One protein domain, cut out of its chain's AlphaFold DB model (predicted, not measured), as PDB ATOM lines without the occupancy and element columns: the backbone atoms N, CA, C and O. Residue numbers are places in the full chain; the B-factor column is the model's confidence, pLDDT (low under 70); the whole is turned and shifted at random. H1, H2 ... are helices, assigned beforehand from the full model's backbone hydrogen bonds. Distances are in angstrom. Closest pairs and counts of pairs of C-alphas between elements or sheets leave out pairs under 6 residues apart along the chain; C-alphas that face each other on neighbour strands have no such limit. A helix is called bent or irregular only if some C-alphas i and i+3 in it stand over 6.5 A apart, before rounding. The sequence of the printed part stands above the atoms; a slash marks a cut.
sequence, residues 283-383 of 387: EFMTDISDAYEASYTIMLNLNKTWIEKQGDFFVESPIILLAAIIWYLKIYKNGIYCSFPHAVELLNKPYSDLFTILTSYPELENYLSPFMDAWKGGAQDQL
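This is residues 283 to 383 of the 387 residues of the protein "Type IV secretory system Conjugative DNA transfer family protein" of Bacteroides vulgatus str. 3775 SL(B) 10 (iv) (UniProt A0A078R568). One long helix, H3, runs through the middle of a compact helical body, with H1 packed on one side of it and a helical hairpin, H5 and H6, on the opposite side. H4 packs on a further side of H3, H2 makes the corner between H1 and H3, and the short H7 follows the end of H6. The 101 printed residues hold seven named helices, H1 to H7 in order along the chain, and no named strand; the class is all helix. The whole is compact, with a radius of gyration of the C-alphas of 13.3 A, and rounded, spanning 33 by 31 by 22 A.

H1, residues 288 to 302, touches residues 318 to 327 of the hub H3, residues 313 to 335, at a steep tilt of 52 degrees, opposite ways; their closest C-alphas, Tyr 292 and Ala 323, are 4.8 A apart. H2, residues 304 to 309, is close to H1 but not clearly touching, with the C-alphas of Leu 300 and Trp 306 closest at 5.9 A. H4, residues 340 to 347, touches residues 322 to 329 of H3, closest at the C-alphas of Ile 326 and Ala 343, 6.3 A. H5, residues 351 to 359, only just touches H3, with 3 pairs of C-alphas within 8 A, the closest being Tyr 328 and Leu 358, 6.9 A. H5 and H6, residues 362 to 376, form a helical hairpin at a shallow tilt of 32 degrees, only just short of steep; the C-alphas of Thr 359 and Glu 365 are closest, at 5.8 A. Residues 364 to 368 of H6 touch H3, closest at the C-alphas of Ala 324 and Leu 364, 6.2 A. H7, residues 380 to 383, touches H6, closest at the C-alphas of Ala 374 and Gln 380, 6.4 A. H1 is apart from H4, H5, H6 and H7. Every O i to N i+4 pair is within hydrogen-bond range in H1, H4 and H5; the counts are 14 of 19 in H3, 7 of 11 in H6 and 0 of 2 in H2, where 3 of 3 O i to N i+3 pairs are within range, and H7 is too short for an i+4 pair.

H1 begins at C-alpha 288 (6.269, -47.728, 4.439) and is 21.1 A long from first to last C-alpha. H3 begins at C-alpha 313 (-4.821, -31.717, 4.448) and is 29.0 A long; it is irregular, with C-alphas 330 and 333 7.8 A apart. H6, 18.4 A long, is irregular too, with C-alphas 363 and 366 7.4 A apart. H7 ends at C-alpha 383 (-11.944, -36.860, 8.448).

The two C-alphas farthest apart, those of Glu 283 and Gly 378, are 37.9 A apart. The printed part has no cut, and its six links between helices are tight. The mean pLDDT of the printed part is 86.9; residues 375 to 383 are under 70.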
ATOM      1  N   GLU A 283       5.830 -58.060  -2.258       93.56
ATOM      2  CA  GLU A 283       7.238 -58.278  -2.631       93.56
ATOM      3  C   GLU A 283       7.940 -57.019  -3.155       93.56
ATOM      4  O   GLU A 283       9.161 -56.930  -3.067       93.56
ATOM      5  N   PHE A 284       7.184 -56.042  -3.664       91.44
ATOM      6  CA  PHE A 284       7.730 -54.785  -4.183       91.44
ATOM      7  C   PHE A 284       7.781 -53.662  -3.142       91.44
ATOM      8  O   PHE A 284       8.214 -52.568  -3.478       91.44
ATOM      9  N   MET A 285       7.346 -53.917  -1.903       93.75
ATOM     10  CA  MET A 285       7.374 -52.940  -0.813       93.75
ATOM     11  C   MET A 285       8.373 -53.374   0.256       93.75
ATOM     12  O   MET A 285       8.212 -54.422   0.896       93.75
ATOM     13  N   THR A 286       9.399 -52.553   0.433       92.12
ATOM     14  CA  THR A 286      10.485 -52.720   1.397       92.12
ATOM     15  C   THR A 286      10.263 -51.898   2.657       92.12
ATOM     16  O   THR A 286      10.512 -52.402   3.754       92.12
ATOM     17  N   ASP A 287       9.727 -50.687   2.519       90.94
ATOM     18  CA  ASP A 287       9.392 -49.799   3.627       90.94
ATOM     19  C   ASP A 287       8.030 -49.111   3.422       90.94
ATOM     20  O   ASP A 287       7.363 -49.252   2.394       90.94
ATOM     21  N   ILE A 288       7.572 -48.400   4.451       90.50
ATOM     22  CA  ILE A 288       6.269 -47.728   4.439       90.50
ATOM     23  C   ILE A 288       6.195 -46.581   3.419       90.50
ATOM     24  O   ILE A 288       5.095 -46.222   2.993       90.50
ATOM     25  N   SER A 289       7.331 -46.029   2.982       91.94
ATOM     26  CA  SER A 289       7.365 -45.030   1.916       91.94
ATOM     27  C   SER A 289       6.955 -45.645   0.578       91.94
ATOM     28  O   SER A 289       6.229 -44.989  -0.162       91.94
ATOM     29  N   ASP A 290       7.262 -46.919   0.312       94.06
ATOM     30  CA  ASP A 290       6.754 -47.620  -0.882       94.06
ATOM     31  C   ASP A 290       5.214 -47.708  -0.884       94.06
ATOM     32  O   ASP A 290       4.557 -47.495  -1.908       94.06
ATOM     33  N   ALA A 291       4.612 -47.975   0.281       94.12
ATOM     34  CA  ALA A 291       3.156 -47.977   0.435       94.12
ATOM     35  C   ALA A 291       2.557 -46.567   0.280       94.12
ATOM     36  O   ALA A 291       1.463 -46.421  -0.278       94.12
ATOM     37  N   TYR A 292       3.269 -45.533   0.738       93.62
ATOM     38  CA  TYR A 292       2.885 -44.138   0.527       93.62
ATOM     39  C   TYR A 292       2.935 -43.760  -0.958       93.62
ATOM     40  O   TYR A 292       1.934 -43.278  -1.473       93.62
ATOM     41  N   GLU A 293       4.018 -44.060  -1.678       93.50
ATOM     42  CA  GLU A 293       4.160 -43.781  -3.118       93.50
ATOM     43  C   GLU A 293       3.095 -44.499  -3.963       93.50
ATOM     44  O   GLU A 293       2.489 -43.911  -4.870       93.50
ATOM     45  N   ALA A 294       2.796 -45.762  -3.633       94.06
ATOM     46  CA  ALA A 294       1.712 -46.506  -4.269       94.06
ATOM     47  C   ALA A 294       0.350 -45.835  -4.022       94.06
ATOM     48  O   ALA A 294      -0.429 -45.636  -4.958       94.06
ATOM     49  N   SER A 295       0.077 -45.433  -2.777       94.19
ATOM     50  CA  SER A 295      -1.158 -44.736  -2.397       94.19
ATOM     51  C   SER A 295      -1.279 -43.380  -3.079       94.19
ATOM     52  O   SER A 295      -2.328 -43.059  -3.631       94.19
ATOM     53  N   TYR A 296      -0.197 -42.609  -3.093       93.31
ATOM     54  CA  TYR A 296      -0.103 -41.301  -3.725       93.31
ATOM     55  C   TYR A 296      -0.416 -41.401  -5.221       93.31
ATOM     56  O   TYR A 296      -1.304 -40.713  -5.732       93.31
ATOM     57  N   THR A 297       0.227 -42.349  -5.908       92.94
ATOM     58  CA  THR A 297      -0.014 -42.621  -7.329       92.94
ATOM     59  C   THR A 297      -1.467 -43.021  -7.586       92.94
ATOM     60  O   THR A 297      -2.087 -42.505  -8.517       92.94
ATOM     61  N   ILE A 298      -2.041 -43.910  -6.770       92.62
ATOM     62  CA  ILE A 298      -3.437 -44.343  -6.915       92.62
ATOM     63  C   ILE A 298      -4.395 -43.159  -6.725       92.62
ATOM     64  O   ILE A 298      -5.227 -42.894  -7.594       92.62
ATOM     65  N   MET A 299      -4.270 -42.421  -5.621       91.62
ATOM     66  CA  MET A 299      -5.227 -41.380  -5.242       91.62
ATOM     67  C   MET A 299      -5.206 -40.184  -6.196       91.62
ATOM     68  O   MET A 299      -6.269 -39.710  -6.601       91.62
ATOM     69  N   LEU A 300      -4.026 -39.739  -6.642       90.56
ATOM     70  CA  LEU A 300      -3.931 -38.639  -7.607       90.56
ATOM     71  C   LEU A 300      -4.460 -39.011  -8.997       90.56
ATOM     72  O   LEU A 300      -5.003 -38.157  -9.701       90.56
ATOM     73  N   ASN A 301      -4.343 -40.281  -9.400       89.56
ATOM     74  CA  ASN A 301      -4.913 -40.742 -10.666       89.56
ATOM     75  C   ASN A 301      -6.435 -40.947 -10.593       89.56
ATOM     76  O   ASN A 301      -7.105 -40.805 -11.618       89.56
ATOM     77  N   LEU A 302      -6.988 -41.224  -9.405       88.81
ATOM     78  CA  LEU A 302      -8.436 -41.269  -9.173       88.81
ATOM     79  C   LEU A 302      -9.064 -39.870  -9.184       88.81
ATOM     80  O   LEU A 302     -10.138 -39.694  -9.759       88.81
ATOM     81  N   ASN A 303      -8.396 -38.866  -8.603       87.56
ATOM     82  CA  ASN A 303      -8.862 -37.481  -8.623       87.56
ATOM     83  C   ASN A 303      -7.783 -36.509  -9.114       87.56
ATOM     84  O   ASN A 303      -7.015 -35.947  -8.337       87.56
ATOM     85  N   LYS A 304      -7.800 -36.223 -10.421       85.75
ATOM     86  CA  LYS A 304      -6.817 -35.335 -11.062       85.75
ATOM     87  C   LYS A 304      -6.790 -33.911 -10.492       85.75
ATOM     88  O   LYS A 304      -5.761 -33.257 -10.594       85.75
ATOM     89  N   THR A 305      -7.877 -33.430  -9.875       88.19
ATOM     90  CA  THR A 305      -7.899 -32.089  -9.253       88.19
ATOM     91  C   THR A 305      -6.990 -31.992  -8.028       88.19
ATOM     92  O   THR A 305      -6.576 -30.899  -7.652       88.19
ATOM     93  N   TRP A 306      -6.645 -33.126  -7.415       88.19
ATOM     94  CA  TRP A 306      -5.742 -33.166  -6.267       88.19
ATOM     95  C   TRP A 306      -4.284 -32.922  -6.654       88.19
ATOM     96  O   TRP A 306      -3.499 -32.511  -5.806       88.19
ATOM     97  N   ILE A 307      -3.927 -33.087  -7.934       85.94
ATOM     98  CA  ILE A 307      -2.577 -32.795  -8.442       85.94
ATOM     99  C   ILE A 307      -2.219 -31.318  -8.216       85.94
ATOM    100  O   ILE A 307      -1.078 -31.000  -7.907       85.94
ATOM    101  N   GLU A 308      -3.198 -30.418  -8.311       87.00
ATOM    102  CA  GLU A 308      -3.003 -28.977  -8.096       87.00
ATOM    103  C   GLU A 308      -3.080 -28.569  -6.612       87.00
ATOM    104  O   GLU A 308      -2.763 -27.433  -6.271       87.00
ATOM    105  N   LYS A 309      -3.500 -29.481  -5.725       86.81
ATOM    106  CA  LYS A 309      -3.741 -29.239  -4.290       86.81
ATOM    107  C   LYS A 309      -2.827 -30.074  -3.386       86.81
ATOM    108  O   LYS A 309      -3.190 -30.395  -2.258       86.81
ATOM    109  N   GLN A 310      -1.659 -30.465  -3.884       78.12
ATOM    110  CA  GLN A 310      -0.687 -31.234  -3.104       78.12
ATOM    111  C   GLN A 310      -0.263 -30.457  -1.850       78.12
ATOM    112  O   GLN A 310      -0.047 -29.245  -1.911       78.12
ATOM    113  N   GLY A 311      -0.168 -31.147  -0.712       77.81
ATOM    114  CA  GLY A 311       0.068 -30.525   0.593       77.81
ATOM    115  C   GLY A 311      -1.183 -29.982   1.299       77.81
ATOM    116  O   GLY A 311      -1.077 -29.561   2.451       77.81
ATOM    117  N   ASP A 312      -2.364 -30.005   0.668       84.00
ATOM    118  CA  ASP A 312      -3.638 -29.764   1.357       84.00
ATOM    119  C   ASP A 312      -3.986 -30.965   2.251       84.00
ATOM    120  O   ASP A 312      -3.890 -32.125   1.839       84.00
ATOM    121  N   PHE A 313      -4.445 -30.695   3.473       80.00
ATOM    122  CA  PHE A 313      -4.821 -31.717   4.448       80.00
ATOM    123  C   PHE A 313      -5.853 -32.703   3.886       80.00
ATOM    124  O   PHE A 313      -5.758 -33.905   4.140       80.00
ATOM    125  N   PHE A 314      -6.812 -32.224   3.087       80.06
ATOM    126  CA  PHE A 314      -7.854 -33.069   2.491       80.06
ATOM    127  C   PHE A 314      -7.351 -33.976   1.360       80.06
ATOM    128  O   PHE A 314      -8.043 -34.927   0.998       80.06
ATOM    129  N   VAL A 315      -6.163 -33.705   0.815       85.69
ATOM    130  CA  VAL A 315      -5.490 -34.557  -0.174       85.69
ATOM    131  C   VAL A 315      -4.553 -35.538   0.526       85.69
ATOM    132  O   VAL A 315      -4.598 -36.734   0.248       85.69
ATOM    133  N   GLU A 316      -3.757 -35.059   1.482       86.69
ATOM    134  CA  GLU A 316      -2.775 -35.888   2.191       86.69
ATOM    135  C   GLU A 316      -3.431 -36.924   3.108       86.69
ATOM    136  O   GLU A 316      -2.996 -38.073   3.170       86.69
ATOM    137  N   SER A 317      -4.523 -36.562   3.786       87.00
ATOM    138  CA  SER A 317      -5.204 -37.460   4.725       87.00
ATOM    139  C   SER A 317      -5.644 -38.796   4.095       87.00
ATOM    140  O   SER A 317      -5.272 -39.862   4.592       87.00
ATOM    141  N   PRO A 318      -6.405 -38.814   2.987       88.81
ATOM    142  CA  PRO A 318      -6.807 -40.074   2.367       88.81
ATOM    143  C   PRO A 318      -5.624 -40.873   1.789       88.81
ATOM    144  O   PRO A 318      -5.687 -42.102   1.771       88.81
ATOM    145  N   ILE A 319      -4.536 -40.212   1.371       92.06
ATOM    146  CA  ILE A 319      -3.302 -40.877   0.920       92.06
ATOM    147  C   ILE A 319      -2.624 -41.600   2.089       92.06
ATOM    148  O   ILE A 319      -2.315 -42.785   1.974       92.06
ATOM    149  N   ILE A 320      -2.449 -40.921   3.227       91.31
ATOM    150  CA  ILE A 320      -1.824 -41.497   4.427       91.31
ATOM    151  C   ILE A 320      -2.660 -42.659   4.972       91.31
ATOM    152  O   ILE A 320      -2.107 -43.697   5.338       91.31
ATOM    153  N   LEU A 321      -3.990 -42.524   4.992       91.75
ATOM    154  CA  LEU A 321      -4.875 -43.599   5.441       91.75
ATOM    155  C   LEU A 321      -4.752 -44.843   4.551       91.75
ATOM    156  O   LEU A 321      -4.635 -45.958   5.064       91.75
ATOM    157  N   LEU A 322      -4.750 -44.666   3.224       93.88
ATOM    158  CA  LEU A 322      -4.558 -45.772   2.286       93.88
ATOM    159  C   LEU A 322      -3.170 -46.412   2.459       93.88
ATOM    160  O   LEU A 322      -3.076 -47.639   2.489       93.88
ATOM    161  N   ALA A 323      -2.125 -45.607   2.661       94.56
ATOM    162  CA  ALA A 323      -0.766 -46.092   2.889       94.56
ATOM    163  C   ALA A 323      -0.673 -46.944   4.160       94.56
ATOM    164  O   ALA A 323      -0.131 -48.051   4.124       94.56
ATOM    165  N   ALA A 324      -1.275 -46.485   5.261       94.06
ATOM    166  CA  ALA A 324      -1.323 -47.227   6.520       94.06
ATOM    167  C   ALA A 324      -2.048 -48.574   6.370       94.06
ATOM    168  O   ALA A 324      -1.616 -49.583   6.925       94.06
ATOM    169  N   ILE A 325      -3.123 -48.616   5.581       95.12
ATOM    170  CA  ILE A 325      -3.875 -49.843   5.296       95.12
ATOM    171  C   ILE A 325      -3.073 -50.810   4.429       95.12
ATOM    172  O   ILE A 325      -3.023 -52.003   4.730       95.12
ATOM    173  N   ILE A 326      -2.431 -50.319   3.368       96.38
ATOM    174  CA  ILE A 326      -1.582 -51.146   2.505       96.38
ATOM    175  C   ILE A 326      -0.425 -51.732   3.319       96.38
ATOM    176  O   ILE A 326      -0.179 -52.940   3.240       96.38
ATOM    177  N   TRP A 327       0.230 -50.912   4.146       95.88
ATOM    178  CA  TRP A 327       1.315 -51.357   5.016       95.88
ATOM    179  C   TRP A 327       0.839 -52.377   6.053       95.88
ATOM    180  O   TRP A 327       1.451 -53.434   6.203       95.88
ATOM    181  N   TYR A 328      -0.311 -52.138   6.693       95.56
ATOM    182  CA  TYR A 328      -0.936 -53.121   7.578       95.56
ATOM    183  C   TYR A 328      -1.151 -54.464   6.871       95.56
ATOM    184  O   TYR A 328      -0.765 -55.508   7.393       95.56
ATOM    185  N   LEU A 329      -1.725 -54.464   5.664       96.44
ATOM    186  CA  LEU A 329      -1.963 -55.700   4.919       96.44
ATOM    187  C   LEU A 329      -0.662 -56.395   4.499       96.44
ATOM    188  O   LEU A 329      -0.650 -57.621   4.391       96.44
ATOM    189  N   LYS A 330       0.415 -55.637   4.260       95.69
ATOM    190  CA  LYS A 330       1.760 -56.149   3.960       95.69
ATOM    191  C   LYS A 330       2.357 -56.895   5.155       95.69
ATOM    192  O   LYS A 330       2.867 -57.999   4.972       95.69
ATOM    193  N   ILE A 331       2.293 -56.331   6.360       94.62
ATOM    194  CA  ILE A 331       2.874 -56.955   7.562       94.62
ATOM    195  C   ILE A 331       1.961 -58.040   8.150       94.62
ATOM    196  O   ILE A 331       2.429 -59.063   8.658       94.62
ATOM    197  N   TYR A 332       0.641 -57.876   8.031       94.88
ATOM    198  CA  TYR A 332      -0.330 -58.818   8.566       94.88
ATOM    199  C   TYR A 332      -0.273 -60.161   7.835       94.88
ATOM    200  O   TYR A 332      -0.447 -60.252   6.619       94.88
ATOM    201  N   LYS A 333      -0.027 -61.232   8.601       94.69
ATOM    202  CA  LYS A 333       0.162 -62.602   8.094       94.69
ATOM    203  C   LYS A 333       1.111 -62.668   6.886       94.69
ATOM    204  O   LYS A 333       0.861 -63.418   5.946       94.69
ATOM    205  N   ASN A 334       2.198 -61.896   6.926       93.50
ATOM    206  CA  ASN A 334       3.226 -61.879   5.883       93.50
ATOM    207  C   ASN A 334       2.680 -61.548   4.477       93.50
ATOM    208  O   ASN A 334       3.095 -62.140   3.482       93.50
ATOM    209  N   GLY A 335       1.708 -60.638   4.385       94.62
ATOM    210  CA  GLY A 335       1.293 -60.060   3.108       94.62
ATOM    211  C   GLY A 335       0.289 -60.880   2.306       94.62
ATOM    212  O   GLY A 335      -0.074 -60.461   1.209       94.62
ATOM    213  N   ILE A 336      -0.217 -62.009   2.821       95.62
ATOM    214  CA  ILE A 336      -1.140 -62.881   2.063       95.62
ATOM    215  C   ILE A 336      -2.450 -62.184   1.650       95.62
ATOM    216  O   ILE A 336      -3.108 -62.627   0.712       95.62
ATOM    217  N   TYR A 337      -2.823 -61.100   2.338       96.12
ATOM    218  CA  TYR A 337      -4.003 -60.283   2.032       96.12
ATOM    219  C   TYR A 337      -3.653 -58.923   1.419       96.12
ATOM    220  O   TYR A 337      -4.550 -58.129   1.149       96.12
ATOM    221  N   CYS A 338      -2.373 -58.636   1.178       96.69
ATOM    222  CA  CYS A 338      -1.924 -57.371   0.609       96.69
ATOM    223  C   CYS A 338      -2.297 -57.297  -0.873       96.69
ATOM    224  O   CYS A 338      -1.558 -57.716  -1.757       96.69
ATOM    225  N   SER A 339      -3.519 -56.839  -1.137       95.44
ATOM    226  CA  SER A 339      -4.097 -56.710  -2.470       95.44
ATOM    227  C   SER A 339      -5.182 -55.645  -2.469       95.44
ATOM    228  O   SER A 339      -5.815 -55.381  -1.444       95.44
ATOM    229  N   PHE A 340      -5.405 -55.042  -3.633       92.81
ATOM    230  CA  PHE A 340      -6.308 -53.904  -3.755       92.81
ATOM    231  C   PHE A 340      -7.746 -54.187  -3.266       92.81
ATOM    232  O   PHE A 340      -8.270 -53.374  -2.507       92.81
ATOM    233  N   PRO A 341      -8.380 -55.345  -3.569       94.12
ATOM    234  CA  PRO A 341      -9.716 -55.650  -3.047       94.12
ATOM    235  C   PRO A 341      -9.782 -55.725  -1.516       94.12
ATOM    236  O   PRO A 341     -10.746 -55.251  -0.926       94.12
ATOM    237  N   HIS A 342      -8.753 -56.276  -0.861       96.38
ATOM    238  CA  HIS A 342      -8.701 -56.334   0.603       96.38
ATOM    239  C   HIS A 342      -8.475 -54.948   1.217       96.38
ATOM    240  O   HIS A 342      -9.062 -54.649   2.254       96.38
ATOM    241  N   ALA A 343      -7.674 -54.089   0.575       95.56
ATOM    242  CA  ALA A 343      -7.495 -52.703   1.007       95.56
ATOM    243  C   ALA A 343      -8.819 -51.924   0.952       95.56
ATOM    244  O   ALA A 343      -9.176 -51.255   1.917       95.56
ATOM    245  N   VAL A 344      -9.583 -52.077  -0.135       93.62
ATOM    246  CA  VAL A 344     -10.916 -51.469  -0.287       93.62
ATOM    247  C   VAL A 344     -11.908 -52.021   0.741       93.62
ATOM    248  O   VAL A 344     -12.640 -51.255   1.361       93.62
ATOM    249  N   GLU A 345     -11.932 -53.335   0.963       95.44
ATOM    250  CA  GLU A 345     -12.815 -53.950   1.964       95.44
ATOM    251  C   GLU A 345     -12.496 -53.469   3.387       95.44
ATOM    252  O   GLU A 345     -13.409 -53.220   4.175       95.44
ATOM    253  N   LEU A 346     -11.210 -53.303   3.714       93.94
ATOM    254  CA  LEU A 346     -10.768 -52.803   5.015       93.94
ATOM    255  C   LEU A 346     -11.088 -51.310   5.194       93.94
ATOM    256  O   LEU A 346     -11.550 -50.918   6.264       93.94
ATOM    257  N   LEU A 347     -10.926 -50.499   4.143       91.38
ATOM    258  CA  LEU A 347     -11.326 -49.086   4.123       91.38
ATOM    259  C   LEU A 347     -12.823 -48.878   4.390       91.38
ATOM    260  O   LEU A 347     -13.201 -47.867   4.972       91.38
ATOM    261  N   ASN A 348     -13.671 -49.826   3.982       90.12
ATOM    262  CA  ASN A 348     -15.121 -49.754   4.175       90.12
ATOM    263  C   ASN A 348     -15.586 -50.203   5.573       90.12
ATOM    264  O   ASN A 348     -16.791 -50.227   5.841       90.12
ATOM    265  N   LYS A 349     -14.674 -50.592   6.473       93.12
ATOM    266  CA  LYS A 349     -15.032 -50.928   7.858       93.12
ATOM    267  C   LYS A 349     -15.270 -49.669   8.695       93.12
ATOM    268  O   LYS A 349     -14.714 -48.615   8.389       93.12
ATOM    269  N   PRO A 350     -16.077 -49.760   9.770       90.06
ATOM    270  CA  PRO A 350     -16.247 -48.650  10.697       90.06
ATOM    271  C   PRO A 350     -14.893 -48.147  11.202       90.06
ATOM    272  O   PRO A 350     -14.040 -48.943  11.598       90.06
ATOM    273  N   TYR A 351     -14.707 -46.826  11.237       84.50
ATOM    274  CA  TYR A 351     -13.460 -46.207  11.698       84.50
ATOM    275  C   TYR A 351     -13.045 -46.662  13.103       84.50
ATOM    276  O   TYR A 351     -11.853 -46.792  13.366       84.50
ATOM    277  N   SER A 352     -14.006 -46.960  13.987       85.12
ATOM    278  CA  SER A 352     -13.729 -47.535  15.309       85.12
ATOM    279  C   SER A 352     -12.919 -48.823  15.217       85.12
ATOM    280  O   SER A 352     -11.940 -48.990  15.941       85.12
ATOM    281  N   ASP A 353     -13.298 -49.716  14.308       89.50
ATOM    282  CA  ASP A 353     -12.685 -51.031  14.160       89.50
ATOM    283  C   ASP A 353     -11.359 -50.898  13.410       89.50
ATOM    284  O   ASP A 353     -10.342 -51.451  13.828       89.50
ATOM    285  N   LEU A 354     -11.358 -50.091  12.345       90.00
ATOM    286  CA  LEU A 354     -10.178 -49.807  11.537       90.00
ATOM    287  C   LEU A 354      -9.053 -49.197  12.384       90.00
ATOM    288  O   LEU A 354      -7.961 -49.756  12.440       90.00
ATOM    289  N   PHE A 355      -9.309 -48.094  13.093       86.94
ATOM    290  CA  PHE A 355      -8.284 -47.430  13.898       86.94
ATOM    291  C   PHE A 355      -7.852 -48.261  15.108       86.94
ATOM    292  O   PHE A 355      -6.680 -48.208  15.472       86.94
ATOM    293  N   THR A 356      -8.735 -49.081  15.688       88.06
ATOM    294  CA  THR A 356      -8.345 -50.024  16.755       88.06
ATOM    295  C   THR A 356      -7.316 -51.031  16.245       88.06
ATOM    296  O   THR A 356      -6.331 -51.315  16.924       88.06
ATOM    297  N   ILE A 357      -7.508 -51.548  15.029       89.94
ATOM    298  CA  ILE A 357      -6.564 -52.490  14.425       89.94
ATOM    299  C   ILE A 357      -5.278 -51.769  14.030       89.94
ATOM    300  O   ILE A 357      -4.202 -52.217  14.415       89.94
ATOM    301  N   LEU A 358      -5.361 -50.657  13.301       90.31
ATOM    302  CA  LEU A 358      -4.171 -49.986  12.778       90.31
ATOM    303  C   LEU A 358      -3.270 -49.436  13.900       90.31
ATOM    304  O   LEU A 358      -2.053 -49.556  13.809       90.31
ATOM    305  N   THR A 359      -3.839 -48.925  15.000       86.81
ATOM    306  CA  THR A 359      -3.049 -48.447  16.154       86.81
ATOM    307  C   THR A 359      -2.458 -49.562  17.012       86.81
ATOM    308  O   THR A 359      -1.572 -49.300  17.821       86.81
ATOM    309  N   SER A 360      -2.879 -50.820  16.826       88.12
ATOM    310  CA  SER A 360      -2.239 -51.964  17.491       88.12
ATOM    311  C   SER A 360      -0.853 -52.310  16.919       88.12
ATOM    312  O   SER A 360      -0.148 -53.136  17.499       88.12
ATOM    313  N   TYR A 361      -0.443 -51.667  15.815       89.62
ATOM    314  CA  TYR A 361       0.850 -51.865  15.158       89.62
ATOM    315  C   TYR A 361       1.748 -50.632  15.356       89.62
ATOM    316  O   TYR A 361       1.451 -49.578  14.792       89.62
ATOM    317  N   PRO A 362       2.875 -50.754  16.088       86.44
ATOM    318  CA  PRO A 362       3.765 -49.624  16.386       86.44
ATOM    319  C   PRO A 362       4.307 -48.905  15.143       86.44
ATOM    320  O   PRO A 362       4.494 -47.694  15.143       86.44
ATOM    321  N   GLU A 363       4.518 -49.645  14.053       84.19
ATOM    322  CA  GLU A 363       5.026 -49.116  12.779       84.19
ATOM    323  C   GLU A 363       4.091 -48.078  12.135       84.19
ATOM    324  O   GLU A 363       4.532 -47.259  11.332       84.19
ATOM    325  N   LEU A 364       2.804 -48.097  12.494       88.12
ATOM    326  CA  LEU A 364       1.782 -47.212  11.936       88.12
ATOM    327  C   LEU A 364       1.468 -46.009  12.831       88.12
ATOM    328  O   LEU A 364       0.793 -45.082  12.388       88.12
ATOM    329  N   GLU A 365       1.954 -45.992  14.074       81.94
ATOM    330  CA  GLU A 365       1.559 -45.009  15.088       81.94
ATOM    331  C   GLU A 365       1.823 -43.564  14.634       81.94
ATOM    332  O   GLU A 365       0.928 -42.717  14.689       81.94
ATOM    333  N   ASN A 366       3.007 -43.305  14.070       80.50
ATOM    334  CA  ASN A 366       3.396 -41.976  13.584       80.50
ATOM    335  C   ASN A 366       2.502 -41.464  12.442       80.50
ATOM    336  O   ASN A 366       2.240 -40.266  12.357       80.50
ATOM    337  N   TYR A 367       2.012 -42.359  11.583       79.94
ATOM    338  CA  TYR A 367       1.155 -42.007  10.444       79.94
ATOM    339  C   TYR A 367      -0.298 -41.787  10.864       79.94
ATOM    340  O   TYR A 367      -1.029 -41.025  10.236       79.94
ATOM    341  N   LEU A 368      -0.716 -42.443  11.946       82.81
ATOM    342  CA  LEU A 368      -2.084 -42.397  12.444       82.81
ATOM    343  C   LEU A 368      -2.299 -41.328  13.512       82.81
ATOM    344  O   LEU A 368      -3.451 -40.978  13.752       82.81
ATOM    345  N   SER A 369      -1.242 -40.786  14.132       78.50
ATOM    346  CA  SER A 369      -1.359 -39.777  15.198       78.50
ATOM    347  C   SER A 369      -2.305 -38.620  14.834       78.50
ATOM    348  O   SER A 369      -3.223 -38.366  15.616       78.50
ATOM    349  N   PRO A 370      -2.211 -37.987  13.643       75.62
ATOM    350  CA  PRO A 370      -3.122 -36.898  13.278       75.62
ATOM    351  C   PRO A 370      -4.593 -37.344  13.178       75.62
ATOM    352  O   PRO A 370      -5.503 -36.606  13.556       75.62
ATOM    353  N   PHE A 371      -4.839 -38.574  12.715       75.62
ATOM    354  CA  PHE A 371      -6.183 -39.152  12.614       75.62
ATOM    355  C   PHE A 371      -6.751 -39.507  13.981       75.62
ATOM    356  O   PHE A 371      -7.934 -39.295  14.237       75.62
ATOM    357  N   MET A 372      -5.909 -40.036  14.868       72.75
ATOM    358  CA  MET A 372      -6.294 -40.404  16.225       72.75
ATOM    359  C   MET A 372      -6.637 -39.181  17.065       72.75
ATOM    360  O   MET A 372      -7.599 -39.236  17.832       72.75
ATOM    361  N   ASP A 373      -5.902 -38.083  16.895       73.75
ATOM    362  CA  ASP A 373      -6.194 -36.815  17.560       73.75
ATOM    363  C   ASP A 373      -7.523 -36.226  17.065       73.75
ATOM    364  O   ASP A 373      -8.374 -35.856  17.878       73.75
ATOM    365  N   ALA A 374      -7.771 -36.244  15.750       71.38
ATOM    366  CA  ALA A 374      -9.048 -35.823  15.169       71.38
ATOM    367  C   ALA A 374     -10.227 -36.716  15.611       71.38
ATOM    368  O   ALA A 374     -11.307 -36.216  15.939       71.38
ATOM    369  N   TRP A 375     -10.018 -38.035  15.681       68.62
ATOM    370  CA  TRP A 375     -11.021 -39.010  16.117       68.62
ATOM    371  C   TRP A 375     -11.374 -38.858  17.603       68.62
ATOM    372  O   TRP A 375     -12.552 -38.787  17.954       68.62
ATOM    373  N   LYS A 376     -10.365 -38.767  18.483       69.38
ATOM    374  CA  LYS A 376     -10.546 -38.585  19.936       69.38
ATOM    375  C   LYS A 376     -11.107 -37.206  20.284       69.38
ATOM    376  O   LYS A 376     -11.851 -37.088  21.253       69.38
ATOM    377  N   GLY A 377     -10.778 -36.182  19.495       65.94
ATOM    378  CA  GLY A 377     -11.278 -34.817  19.654       65.94
ATOM    379  C   GLY A 377     -12.733 -34.607  19.218       65.94
ATOM    380  O   GLY A 377     -13.230 -33.489  19.314       65.94
ATOM    381  N   GLY A 378     -13.422 -35.644  18.722       65.00
ATOM    382  CA  GLY A 378     -14.799 -35.533  18.224       65.00
ATOM    383  C   GLY A 378     -14.923 -34.792  16.887       65.00
ATOM    384  O   GLY A 378     -16.034 -34.520  16.442       65.00
ATOM    385  N   ALA A 379     -13.805 -34.500  16.216       60.19
ATOM    386  CA  ALA A 379     -13.744 -33.824  14.922       60.19
ATOM    387  C   ALA A 379     -13.847 -34.822  13.751       60.19
ATOM    388  O   ALA A 379     -13.166 -34.683  12.736       60.19
ATOM    389  N   GLN A 380     -14.706 -35.839  13.877       60.34
ATOM    390  CA  GLN A 380     -14.889 -36.873  12.848       60.34
ATOM    391  C   GLN A 380     -15.338 -36.284  11.503       60.34
ATOM    392  O   GLN A 380     -14.957 -36.800  10.455       60.34
ATOM    393  N   ASP A 381     -16.073 -35.168  11.529       56.00
ATOM    394  CA  ASP A 381     -16.470 -34.418  10.331       56.00
ATOM    395  C   ASP A 381     -15.266 -33.881   9.527       56.00
ATOM    396  O   ASP A 381     -15.401 -33.660   8.332       56.00
ATOM    397  N   GLN A 382     -14.086 -33.686  10.136       53.22
ATOM    398  CA  GLN A 382     -12.871 -33.248   9.423       53.22
ATOM    399  C   GLN A 382     -12.166 -34.400   8.692       53.22
ATOM    400  O   GLN A 382     -11.405 -34.164   7.758       53.22
ATOM    401  N   LEU A 383     -12.434 -35.643   9.104       55.94
ATOM    402  CA  LEU A 383     -11.944 -36.860   8.448       55.94
ATOM    403  C   LEU A 383     -12.856 -37.298   7.292       55.94
ATOM    404  O   LEU A 383     -12.461 -38.125   6.471       55.94
TER     405      LEU A 383